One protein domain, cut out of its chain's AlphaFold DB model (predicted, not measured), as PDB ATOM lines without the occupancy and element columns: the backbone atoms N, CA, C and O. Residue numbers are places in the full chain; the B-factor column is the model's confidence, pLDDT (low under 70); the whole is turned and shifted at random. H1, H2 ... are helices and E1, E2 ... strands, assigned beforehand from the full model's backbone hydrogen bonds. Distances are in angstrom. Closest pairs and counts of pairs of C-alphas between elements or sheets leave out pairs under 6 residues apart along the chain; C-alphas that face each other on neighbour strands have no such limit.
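What this domain is: This is residues 2 to 16 and 266 to 325 of the 719 residues of the protein "Hypothetical protein" of Symbiodinium microadriaticum (UniProt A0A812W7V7). A narrow, twisted ribbon of three strands, E1, E3 and E2, runs along the length of the domain, and one long helix, H1, runs lengthwise near it with a gap between, so that the sheet's faces are bare of helix. Residues 266 to 283 of H1 stick out free. The printed part has 75 residues, with E1, H1, E2 and E3 along the chain; the sheet's order is E1 - E3 - E2, all antiparallel, and the class is mixed, helices and strands. The whole is loose, with a radius of gyration of the C-alphas of 15.2 A and spans of 42 by 30 by 19 A.

How they stand to each other: Start at E3, residues 314 to 322, the inner strand. Beside it, E2, residues 302 to 310, is antiparallel at 160 degrees between directions; look at N 306 and O 318, within hydrogen-bond range at 2.8 A. E2 and E3 form a hairpin with a tight link. The other edge strand, E1, residues 7 to 15, is antiparallel to E3 at 162 degrees; C-alphas 15 and 314 face each other at 4.7 A, and N 315 and O 14 are 2.9 A apart. H1, residues 266 to 290, is not on the sheet, with 1 pair of C-alphas within 10 A, and is apart from E3. In H1 every O i to N i+4 pair is within hydrogen-bond range.

Where its parts are: Find C-alpha 7 at (-36.275, -25.666, 38.144), where E1 begins its 25.9 A. H1 runs 36.2 A from C-alpha 266 at (-59.194, -44.098, 25.051). E2 measures 25.6 A; E3 measures 25.9 A and ends at C-alpha 322, (-34.137, -30.479, 41.361).

The domain as a whole: The C-alphas of Leu 2 and Val 266 are the two farthest apart, at 47.4 A. Residues 17 to 265 are not printed, and C-alphas 16 and 266 are 14.1 A apart across this cut. The link from H1 to E2, 11 residues, is long. Mean pLDDT of the printed part is 73.2; look for values under 70 at residues 2 to 7, 9, 16, 269 to 270, 294 to 301 and 322 to 325.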
ATOM      1  N   LEU A   2     -22.473 -18.162  43.023       31.91
ATOM      2  CA  LEU A   2     -23.556 -18.938  43.650       31.91
ATOM      3  C   LEU A   2     -24.019 -20.040  42.674       31.91
ATOM      4  O   LEU A   2     -24.000 -19.776  41.470       31.91
ATOM      5  N   PRO A   3     -24.417 -21.236  43.148       45.09
ATOM      6  CA  PRO A   3     -24.890 -22.306  42.275       45.09
ATOM      7  C   PRO A   3     -26.196 -21.902  41.579       45.09
ATOM      8  O   PRO A   3     -27.116 -21.372  42.205       45.09
ATOM      9  N   ALA A   4     -26.263 -22.134  40.269       40.72
ATOM     10  CA  ALA A   4     -27.476 -21.942  39.488       40.72
ATOM     11  C   ALA A   4     -28.373 -23.175  39.658       40.72
ATOM     12  O   ALA A   4     -28.040 -24.256  39.185       40.72
ATOM     13  N   HIS A   5     -29.510 -23.014  40.335       50.06
ATOM     14  CA  HIS A   5     -30.551 -24.038  40.374       50.06
ATOM     15  C   HIS A   5     -31.480 -23.843  39.171       50.06
ATOM     16  O   HIS A   5     -32.048 -22.763  38.994       50.06
ATOM     17  N   ILE A   6     -31.639 -24.876  38.343       56.16
ATOM     18  CA  ILE A   6     -32.626 -24.901  37.259       56.16
ATOM     19  C   ILE A   6     -33.839 -25.679  37.768       56.16
ATOM     20  O   ILE A   6     -33.715 -26.848  38.120       56.16
ATOM     21  N   ALA A   7     -35.004 -25.031  37.808       57.16
ATOM     22  CA  ALA A   7     -36.275 -25.666  38.144       57.16
ATOM     23  C   ALA A   7     -37.162 -25.729  36.894       57.16
ATOM     24  O   ALA A   7     -37.486 -24.696  36.304       57.16
ATOM     25  N   VAL A   8     -37.572 -26.935  36.500       72.00
ATOM     26  CA  VAL A   8     -38.553 -27.159  35.428       72.00
ATOM     27  C   VAL A   8     -39.895 -27.502  36.073       72.00
ATOM     28  O   VAL A   8     -39.961 -28.397  36.910       72.00
ATOM     29  N   CYS A   9     -40.953 -26.772  35.706       65.56
ATOM     30  CA  CYS A   9     -42.316 -26.968  36.211       65.56
ATOM     31  C   CYS A   9     -43.219 -27.498  35.091       65.56
ATOM     32  O   CYS A   9     -43.384 -26.826  34.071       65.56
ATOM     33  N   ILE A  10     -43.832 -28.668  35.287       81.31
ATOM     34  CA  ILE A  10     -44.791 -29.260  34.341       81.31
ATOM     35  C   ILE A  10     -46.179 -29.273  34.980       81.31
ATOM     36  O   ILE A  10     -46.335 -29.774  36.092       81.31
ATOM     37  N   TYR A  11     -47.178 -28.755  34.261       70.88
ATOM     38  CA  TYR A  11     -48.576 -28.735  34.697       70.88
ATOM     39  C   TYR A  11     -49.383 -29.785  33.940       70.88
ATOM     40  O   TYR A  11     -49.539 -29.691  32.722       70.88
ATOM     41  N   ILE A  12     -49.944 -30.753  34.665       83.50
ATOM     42  CA  ILE A  12     -50.873 -31.740  34.102       83.50
ATOM     43  C   ILE A  12     -52.248 -31.502  34.724       83.50
ATOM     44  O   ILE A  12     -52.414 -31.608  35.939       83.50
ATOM     45  N   MET A  13     -53.237 -31.171  33.892       71.50
ATOM     46  CA  MET A  13     -54.626 -30.997  34.319       71.50
ATOM     47  C   MET A  13     -55.446 -32.215  33.909       71.50
ATOM     48  O   MET A  13     -55.580 -32.507  32.723       71.50
ATOM     49  N   THR A  14     -56.038 -32.904  34.884       78.25
ATOM     50  CA  THR A  14     -56.978 -34.003  34.631       78.25
ATOM     51  C   THR A  14     -58.358 -33.635  35.173       78.25
ATOM     52  O   THR A  14     -58.495 -33.195  36.316       78.25
ATOM     53  N   GLY A  15     -59.387 -33.751  34.330       74.56
ATOM     54  CA  GLY A  15     -60.776 -33.438  34.677       74.56
ATOM     55  C   GLY A  15     -61.667 -34.673  34.604       74.56
ATOM     56  O   GLY A  15     -61.526 -35.489  33.694       74.56
ATOM     57  N   LYS A  16     -62.607 -34.805  35.548       55.44
ATOM     58  CA  LYS A  16     -63.709 -35.775  35.451       55.44
ATOM     59  C   LYS A  16     -64.885 -35.132  34.715       55.44
ATOM     60  O   LYS A  16     -65.345 -34.060  35.100       55.44
ATOM     61  N   VAL A 266     -59.966 -44.145  23.798       70.56
ATOM     62  CA  VAL A 266     -59.194 -44.098  25.051       70.56
ATOM     63  C   VAL A 266     -57.782 -44.648  24.835       70.56
ATOM     64  O   VAL A 266     -56.819 -44.065  25.326       70.56
ATOM     65  N   ALA A 267     -57.640 -45.718  24.047       70.31
ATOM     66  CA  ALA A 267     -56.335 -46.272  23.689       70.31
ATOM     67  C   ALA A 267     -55.486 -45.288  22.862       70.31
ATOM     68  O   ALA A 267     -54.303 -45.124  23.141       70.31
ATOM     69  N   ILE A 268     -56.092 -44.578  21.902       80.25
ATOM     70  CA  ILE A 268     -55.400 -43.553  21.101       80.25
ATOM     71  C   ILE A 268     -54.970 -42.367  21.977       80.25
ATOM     72  O   ILE A 268     -53.836 -41.909  21.867       80.25
ATOM     73  N   ALA A 269     -55.832 -41.895  22.883       68.25
ATOM     74  CA  ALA A 269     -55.475 -40.820  23.810       68.25
ATOM     75  C   ALA A 269     -54.320 -41.219  24.747       68.25
ATOM     76  O   ALA A 269     -53.407 -40.423  24.964       68.25
ATOM     77  N   LEU A 270     -54.317 -42.456  25.258       68.88
ATOM     78  CA  LEU A 270     -53.214 -42.984  26.068       68.88
ATOM     79  C   LEU A 270     -51.912 -43.106  25.268       68.88
ATOM     80  O   LEU A 270     -50.859 -42.735  25.780       68.88
ATOM     81  N   GLN A 271     -51.979 -43.563  24.015       81.56
ATOM     82  CA  GLN A 271     -50.809 -43.664  23.139       81.56
ATOM     83  C   GLN A 271     -50.172 -42.289  22.884       81.56
ATOM     84  O   GLN A 271     -48.959 -42.148  23.005       81.56
ATOM     85  N   ILE A 272     -50.988 -41.263  22.618       78.88
ATOM     86  CA  ILE A 272     -50.514 -39.883  22.424       78.88
ATOM     87  C   ILE A 272     -49.807 -39.373  23.689       78.88
ATOM     88  O   ILE A 272     -48.712 -38.820  23.607       78.88
ATOM     89  N   VAL A 273     -50.383 -39.596  24.875       77.88
ATOM     90  CA  VAL A 273     -49.759 -39.179  26.144       77.88
ATOM     91  C   VAL A 273     -48.417 -39.885  26.368       77.88
ATOM     92  O   VAL A 273     -47.455 -39.237  26.777       77.88
ATOM     93  N   LEU A 274     -48.319 -41.181  26.060       76.12
ATOM     94  CA  LEU A 274     -47.071 -41.939  26.191       76.12
ATOM     95  C   LEU A 274     -45.984 -41.456  25.218       76.12
ATOM     96  O   LEU A 274     -44.828 -41.331  25.622       76.12
ATOM     97  N   GLU A 275     -46.338 -41.111  23.978       80.56
ATOM     98  CA  GLU A 275     -45.394 -40.529  23.010       80.56
ATOM     99  C   GLU A 275     -44.901 -39.145  23.447       80.56
ATOM    100  O   GLU A 275     -43.706 -38.854  23.357       80.56
ATOM    101  N   HIS A 276     -45.777 -38.311  24.011       77.56
ATOM    102  CA  HIS A 276     -45.376 -37.019  24.569       77.56
ATOM    103  C   HIS A 276     -44.433 -37.162  25.771       77.56
ATOM    104  O   HIS A 276     -43.463 -36.409  25.870       77.56
ATOM    105  N   ILE A 277     -44.668 -38.139  26.656       77.06
ATOM    106  CA  ILE A 277     -43.764 -38.438  27.780       77.06
ATOM    107  C   ILE A 277     -42.400 -38.917  27.262       77.06
ATOM    108  O   ILE A 277     -41.363 -38.478  27.764       77.06
ATOM    109  N   PHE A 278     -42.381 -39.766  26.230       81.50
ATOM    110  CA  PHE A 278     -41.145 -40.254  25.617       81.50
ATOM    111  C   PHE A 278     -40.323 -39.119  24.983       81.50
ATOM    112  O   PHE A 278     -39.134 -38.974  25.273       81.50
ATOM    113  N   HIS A 279     -40.957 -38.258  24.180       81.25
ATOM    114  CA  HIS A 279     -40.287 -37.099  23.583       81.25
ATOM    115  C   HIS A 279     -39.817 -36.085  24.628       81.25
ATOM    116  O   HIS A 279     -38.756 -35.483  24.461       81.25
ATOM    117  N   PHE A 280     -40.560 -35.925  25.724       79.06
ATOM    118  CA  PHE A 280     -40.136 -35.089  26.842       79.06
ATOM    119  C   PHE A 280     -38.868 -35.635  27.512       79.06
ATOM    120  O   PHE A 280     -37.921 -34.877  27.713       79.06
ATOM    121  N   HIS A 281     -38.799 -36.942  27.787       76.38
ATOM    122  CA  HIS A 281     -37.585 -37.576  28.313       76.38
ATOM    123  C   HIS A 281     -36.383 -37.395  27.377       76.38
ATOM    124  O   HIS A 281     -35.284 -37.097  27.838       76.38
ATOM    125  N   GLN A 282     -36.595 -37.513  26.063       80.81
ATOM    126  CA  GLN A 282     -35.542 -37.308  25.070       80.81
ATOM    127  C   GLN A 282     -35.054 -35.849  25.033       80.81
ATOM    128  O   GLN A 282     -33.849 -35.602  24.992       80.81
ATOM    129  N   ALA A 283     -35.973 -34.880  25.094       74.44
ATOM    130  CA  ALA A 283     -35.642 -33.457  25.136       74.44
ATOM    131  C   ALA A 283     -34.926 -33.069  26.439       74.44
ATOM    132  O   ALA A 283     -33.970 -32.294  26.409       74.44
ATOM    133  N   LEU A 284     -35.346 -33.638  27.573       78.25
ATOM    134  CA  LEU A 284     -34.687 -33.445  28.862       78.25
ATOM    135  C   LEU A 284     -33.266 -34.025  28.851       78.25
ATOM    136  O   LEU A 284     -32.340 -33.354  29.297       78.25
ATOM    137  N   GLY A 285     -33.077 -35.220  28.283       81.88
ATOM    138  CA  GLY A 285     -31.752 -35.818  28.103       81.88
ATOM    139  C   GLY A 285     -30.830 -34.948  27.244       81.88
ATOM    140  O   GLY A 285     -29.698 -34.680  27.638       81.88
ATOM    141  N   ALA A 286     -31.334 -34.422  26.123       76.12
ATOM    142  CA  ALA A 286     -30.578 -33.507  25.266       76.12
ATOM    143  C   ALA A 286     -30.226 -32.185  25.975       76.12
ATOM    144  O   ALA A 286     -29.130 -31.656  25.789       76.12
ATOM    145  N   LEU A 287     -31.128 -31.659  26.811       75.19
ATOM    146  CA  LEU A 287     -30.891 -30.444  27.592       75.19
ATOM    147  C   LEU A 287     -29.827 -30.660  28.679       75.19
ATOM    148  O   LEU A 287     -28.932 -29.832  28.817       75.19
ATOM    149  N   LEU A 288     -29.880 -31.778  29.408       78.31
ATOM    150  CA  LEU A 288     -28.863 -32.139  30.404       78.31
ATOM    151  C   LEU A 288     -27.490 -32.359  29.749       78.31
ATOM    152  O   LEU A 288     -26.484 -31.846  30.241       78.31
ATOM    153  N   GLN A 289     -27.462 -33.012  28.584       80.62
ATOM    154  CA  GLN A 289     -26.241 -33.201  27.804       80.62
ATOM    155  C   GLN A 289     -25.658 -31.867  27.305       80.62
ATOM    156  O   GLN A 289     -24.447 -31.661  27.367       80.62
ATOM    157  N   ALA A 290     -26.502 -30.927  26.863       71.19
ATOM    158  CA  ALA A 290     -26.074 -29.588  26.451       71.19
ATOM    159  C   ALA A 290     -25.517 -28.744  27.614       71.19
ATOM    160  O   ALA A 290     -24.700 -27.853  27.386       71.19
ATOM    161  N   LEU A 291     -25.921 -29.038  28.854       75.25
ATOM    162  CA  LEU A 291     -25.384 -28.423  30.072       75.25
ATOM    163  C   LEU A 291     -24.069 -29.069  30.549       75.25
ATOM    164  O   LEU A 291     -23.557 -28.697  31.603       75.25
ATOM    165  N   GLY A 292     -23.510 -30.015  29.787       77.81
ATOM    166  CA  GLY A 292     -22.264 -30.701  30.128       77.81
ATOM    167  C   GLY A 292     -22.408 -31.708  31.269       77.81
ATOM    168  O   GLY A 292     -21.402 -32.111  31.849       77.81
ATOM    169  N   GLN A 293     -23.637 -32.109  31.608       74.19
ATOM    170  CA  GLN A 293     -23.877 -33.179  32.566       74.19
ATOM    171  C   GLN A 293     -23.955 -34.512  31.823       74.19
ATOM    172  O   GLN A 293     -24.819 -34.714  30.968       74.19
ATOM    173  N   GLU A 294     -23.041 -35.432  32.140       67.19
ATOM    174  CA  GLU A 294     -23.210 -36.829  31.754       67.19
ATOM    175  C   GLU A 294     -24.396 -37.396  32.536       67.19
ATOM    176  O   GLU A 294     -24.447 -37.325  33.764       67.19
ATOM    177  N   TYR A 295     -25.380 -37.923  31.808       58.00
ATOM    178  CA  TYR A 295     -26.492 -38.652  32.398       58.00
ATOM    179  C   TYR A 295     -25.954 -39.991  32.915       58.00
ATOM    180  O   TYR A 295     -25.903 -40.973  32.178       58.00
ATOM    181  N   ASP A 296     -25.480 -40.008  34.158       64.62
ATOM    182  CA  ASP A 296     -25.086 -41.238  34.836       64.62
ATOM    183  C   ASP A 296     -26.347 -41.888  35.422       64.62
ATOM    184  O   ASP A 296     -27.091 -41.235  36.160       64.62
ATOM    185  N   GLU A 297     -26.603 -43.165  35.109       63.47
ATOM    186  CA  GLU A 297     -27.807 -43.907  35.543       63.47
ATOM    187  C   GLU A 297     -27.984 -43.913  37.075       63.47
ATOM    188  O   GLU A 297     -29.072 -44.181  37.586       63.47
ATOM    189  N   VAL A 298     -26.915 -43.595  37.808       60.50
ATOM    190  CA  VAL A 298     -26.849 -43.568  39.271       60.50
ATOM    191  C   VAL A 298     -27.419 -42.272  39.873       60.50
ATOM    192  O   VAL A 298     -27.841 -42.277  41.030       60.50
ATOM    193  N   THR A 299     -27.495 -41.171  39.115       62.66
ATOM    194  CA  THR A 299     -27.985 -39.873  39.622       62.66
ATOM    195  C   THR A 299     -29.435 -39.661  39.199       62.66
ATOM    196  O   THR A 299     -29.736 -38.973  38.225       62.66
ATOM    197  N   GLN A 300     -30.358 -40.296  39.918       60.31
ATOM    198  CA  GLN A 300     -31.786 -40.095  39.690       60.31
ATOM    199  C   GLN A 300     -32.164 -38.667  40.133       60.31
ATOM    200  O   GLN A 300     -31.926 -38.327  41.292       60.31
ATOM    201  N   PRO A 301     -32.708 -37.807  39.250       67.69
ATOM    202  CA  PRO A 301     -33.132 -36.470  39.652       67.69
ATOM    203  C   PRO A 301     -34.265 -36.575  40.677       67.69
ATOM    204  O   PRO A 301     -35.195 -37.362  40.486       67.69
ATOM    205  N   ASP A 302     -34.212 -35.767  41.737       70.19
ATOM    206  CA  ASP A 302     -35.272 -35.743  42.745       70.19
ATOM    207  C   ASP A 302     -36.520 -35.078  42.149       70.19
ATOM    208  O   ASP A 302     -36.548 -33.874  41.858       70.19
ATOM    209  N   ILE A 303     -37.557 -35.890  41.925       80.31
ATOM    210  CA  ILE A 303     -38.843 -35.454  41.376       80.31
ATOM    211  C   ILE A 303     -39.814 -35.221  42.534       80.31
ATOM    212  O   ILE A 303     -40.338 -36.160  43.133       80.31
ATOM    213  N   HIS A 304     -40.125 -33.960  42.812       76.31
ATOM    214  CA  HIS A 304     -41.149 -33.589  43.781       76.31
ATOM    215  C   HIS A 304     -42.492 -33.394  43.088       76.31
ATOM    216  O   HIS A 304     -42.646 -32.541  42.213       76.31
ATOM    217  N   LYS A 305     -43.495 -34.154  43.523       88.06
ATOM    218  CA  LYS A 305     -44.874 -34.032  43.055       88.06
ATOM    219  C   LYS A 305     -45.705 -33.250  44.068       88.06
ATOM    220  O   LYS A 305     -45.783 -33.628  45.233       88.06
ATOM    221  N   THR A 306     -46.369 -32.193  43.618       83.69
ATOM    222  CA  THR A 306     -47.395 -31.481  44.390       83.69
ATOM    223  C   THR A 306     -48.723 -31.555  43.656       83.69
ATOM    224  O   THR A 306     -48.779 -31.402  42.440       83.69
ATOM    225  N   GLU A 307     -49.802 -31.836  44.379       89.19
ATOM    226  CA  GLU A 307     -51.135 -31.980  43.798       89.19
ATOM    227  C   GLU A 307     -52.073 -30.945  44.417       89.19
ATOM    228  O   GLU A 307     -52.099 -30.777  45.637       89.19
ATOM    229  N   CYS A 308     -52.859 -30.252  43.594       80.56
ATOM    230  CA  CYS A 308     -53.933 -29.390  44.074       80.56
ATOM    231  C   CYS A 308     -55.223 -29.610  43.280       80.56
ATOM    232  O   CYS A 308     -55.212 -29.911  42.086       80.56
ATOM    233  N   THR A 309     -56.361 -29.475  43.960       85.88
ATOM    234  CA  THR A 309     -57.678 -29.656  43.345       85.88
ATOM    235  C   THR A 309     -58.314 -28.292  43.111       85.88
ATOM    236  O   THR A 309     -58.593 -27.562  44.061       85.88
ATOM    237  N   VAL A 310     -58.579 -27.943  41.854       84.50
ATOM    238  CA  VAL A 310     -59.214 -26.675  41.480       84.50
ATOM    239  C   VAL A 310     -60.707 -26.910  41.261       84.50
ATOM    240  O   VAL A 310     -61.128 -27.663  40.379       84.50
ATOM    241  N   GLY A 311     -61.527 -26.284  42.107       81.19
ATOM    242  CA  GLY A 311     -62.988 -26.328  42.000       81.19
ATOM    243  C   GLY A 311     -63.608 -27.719  42.181       81.19
ATOM    244  O   GLY A 311     -64.660 -27.981  41.607       81.19
ATOM    245  N   GLY A 312     -62.943 -28.632  42.900       86.19
ATOM    246  CA  GLY A 312     -63.436 -29.994  43.169       86.19
ATOM    247  C   GLY A 312     -63.548 -30.914  41.945       86.19
ATOM    248  O   GLY A 312     -63.964 -32.060  42.086       86.19
ATOM    249  N   LYS A 313     -63.182 -30.426  40.753       80.69
ATOM    250  CA  LYS A 313     -63.370 -31.122  39.466       80.69
ATOM    251  C   LYS A 313     -62.072 -31.364  38.711       80.69
ATOM    252  O   LYS A 313     -61.978 -32.333  37.959       80.69
ATOM    253  N   TRP A 314     -61.088 -30.501  38.926       83.88
ATOM    254  CA  TRP A 314     -59.802 -30.553  38.248       83.88
ATOM    255  C   TRP A 314     -58.722 -30.919  39.244       83.88
ATOM    256  O   TRP A 314     -58.595 -30.265  40.278       83.88
ATOM    257  N   LYS A 315     -57.940 -31.948  38.926       87.19
ATOM    258  CA  LYS A 315     -56.713 -32.266  39.648       87.19
ATOM    259  C   LYS A 315     -55.546 -31.710  38.841       87.19
ATOM    260  O   LYS A 315     -55.367 -32.083  37.680       87.19
ATOM    261  N   VAL A 316     -54.805 -30.791  39.445       87.50
ATOM    262  CA  VAL A 316     -53.577 -30.227  38.894       87.50
ATOM    263  C   VAL A 316     -52.417 -30.900  39.606       87.50
ATOM    264  O   VAL A 316     -52.301 -30.824  40.828       87.50
ATOM    265  N   GLU A 317     -51.576 -31.580  38.839       87.44
ATOM    266  CA  GLU A 317     -50.333 -32.161  39.332       87.44
ATOM    267  C   GLU A 317     -49.171 -31.309  38.820       87.44
ATOM    268  O   GLU A 317     -49.072 -31.034  37.621       87.44
ATOM    269  N   LEU A 318     -48.332 -30.857  39.748       82.75
ATOM    270  CA  LEU A 318     -47.162 -30.036  39.495       82.75
ATOM    271  C   LEU A 318     -45.918 -30.810  39.919       82.75
ATOM    272  O   LEU A 318     -45.747 -31.144  41.095       82.75
ATOM    273  N   LEU A 319     -45.083 -31.119  38.933       85.31
ATOM    274  CA  LEU A 319     -43.838 -31.863  39.093       85.31
ATOM    275  C   LEU A 319     -42.672 -30.875  39.047       85.31
ATOM    276  O   LEU A 319     -42.541 -30.126  38.077       85.31
ATOM    277  N   TYR A 320     -41.849 -30.883  40.091       78.75
ATOM    278  CA  TYR A 320     -40.591 -30.151  40.172       78.75
ATOM    279  C   TYR A 320     -39.439 -31.143  40.111       78.75
ATOM    280  O   TYR A 320     -39.470 -32.160  40.797       78.75
ATOM    281  N   MET A 321     -38.415 -30.827  39.330       84.81
ATOM    282  CA  MET A 321     -37.166 -31.582  39.315       84.81
ATOM    283  C   MET A 321     -36.056 -30.685  39.848       84.81
ATOM    284  O   MET A 321     -35.862 -29.587  39.317       84.81
ATOM    285  N   TYR A 322     -35.349 -31.139  40.883       66.94
ATOM    286  CA  TYR A 322     -34.137 -30.479  41.361       66.94
ATOM    287  C   TYR A 322     -32.927 -31.248  40.839       66.94
ATOM    288  O   TYR A 322     -32.782 -32.443  41.087       66.94
ATOM    289  N   ALA A 323     -32.065 -30.557  40.101       68.88
ATOM    290  CA  ALA A 323     -30.733 -31.051  39.790       68.88
ATOM    291  C   ALA A 323     -29.747 -30.340  40.721       68.88
ATOM    292  O   ALA A 323     -29.406 -29.172  40.503       68.88
ATOM    293  N   ASP A 324     -29.318 -31.024  41.781       52.88
ATOM    294  CA  ASP A 324     -28.219 -30.546  42.612       52.88
ATOM    295  C   ASP A 324     -26.928 -30.643  41.799       52.88
ATOM    296  O   ASP A 324     -26.429 -31.727  41.504       52.88
ATOM    297  N   CYS A 325     -26.386 -29.494  41.395       45.00
ATOM    298  CA  CYS A 325     -25.084 -29.448  40.746       45.00
ATOM    299  C   CYS A 325     -23.999 -29.685  41.809       45.00
ATOM    300  O   CYS A 325     -23.850 -28.840  42.700       45.00
TER     301      CYS A 325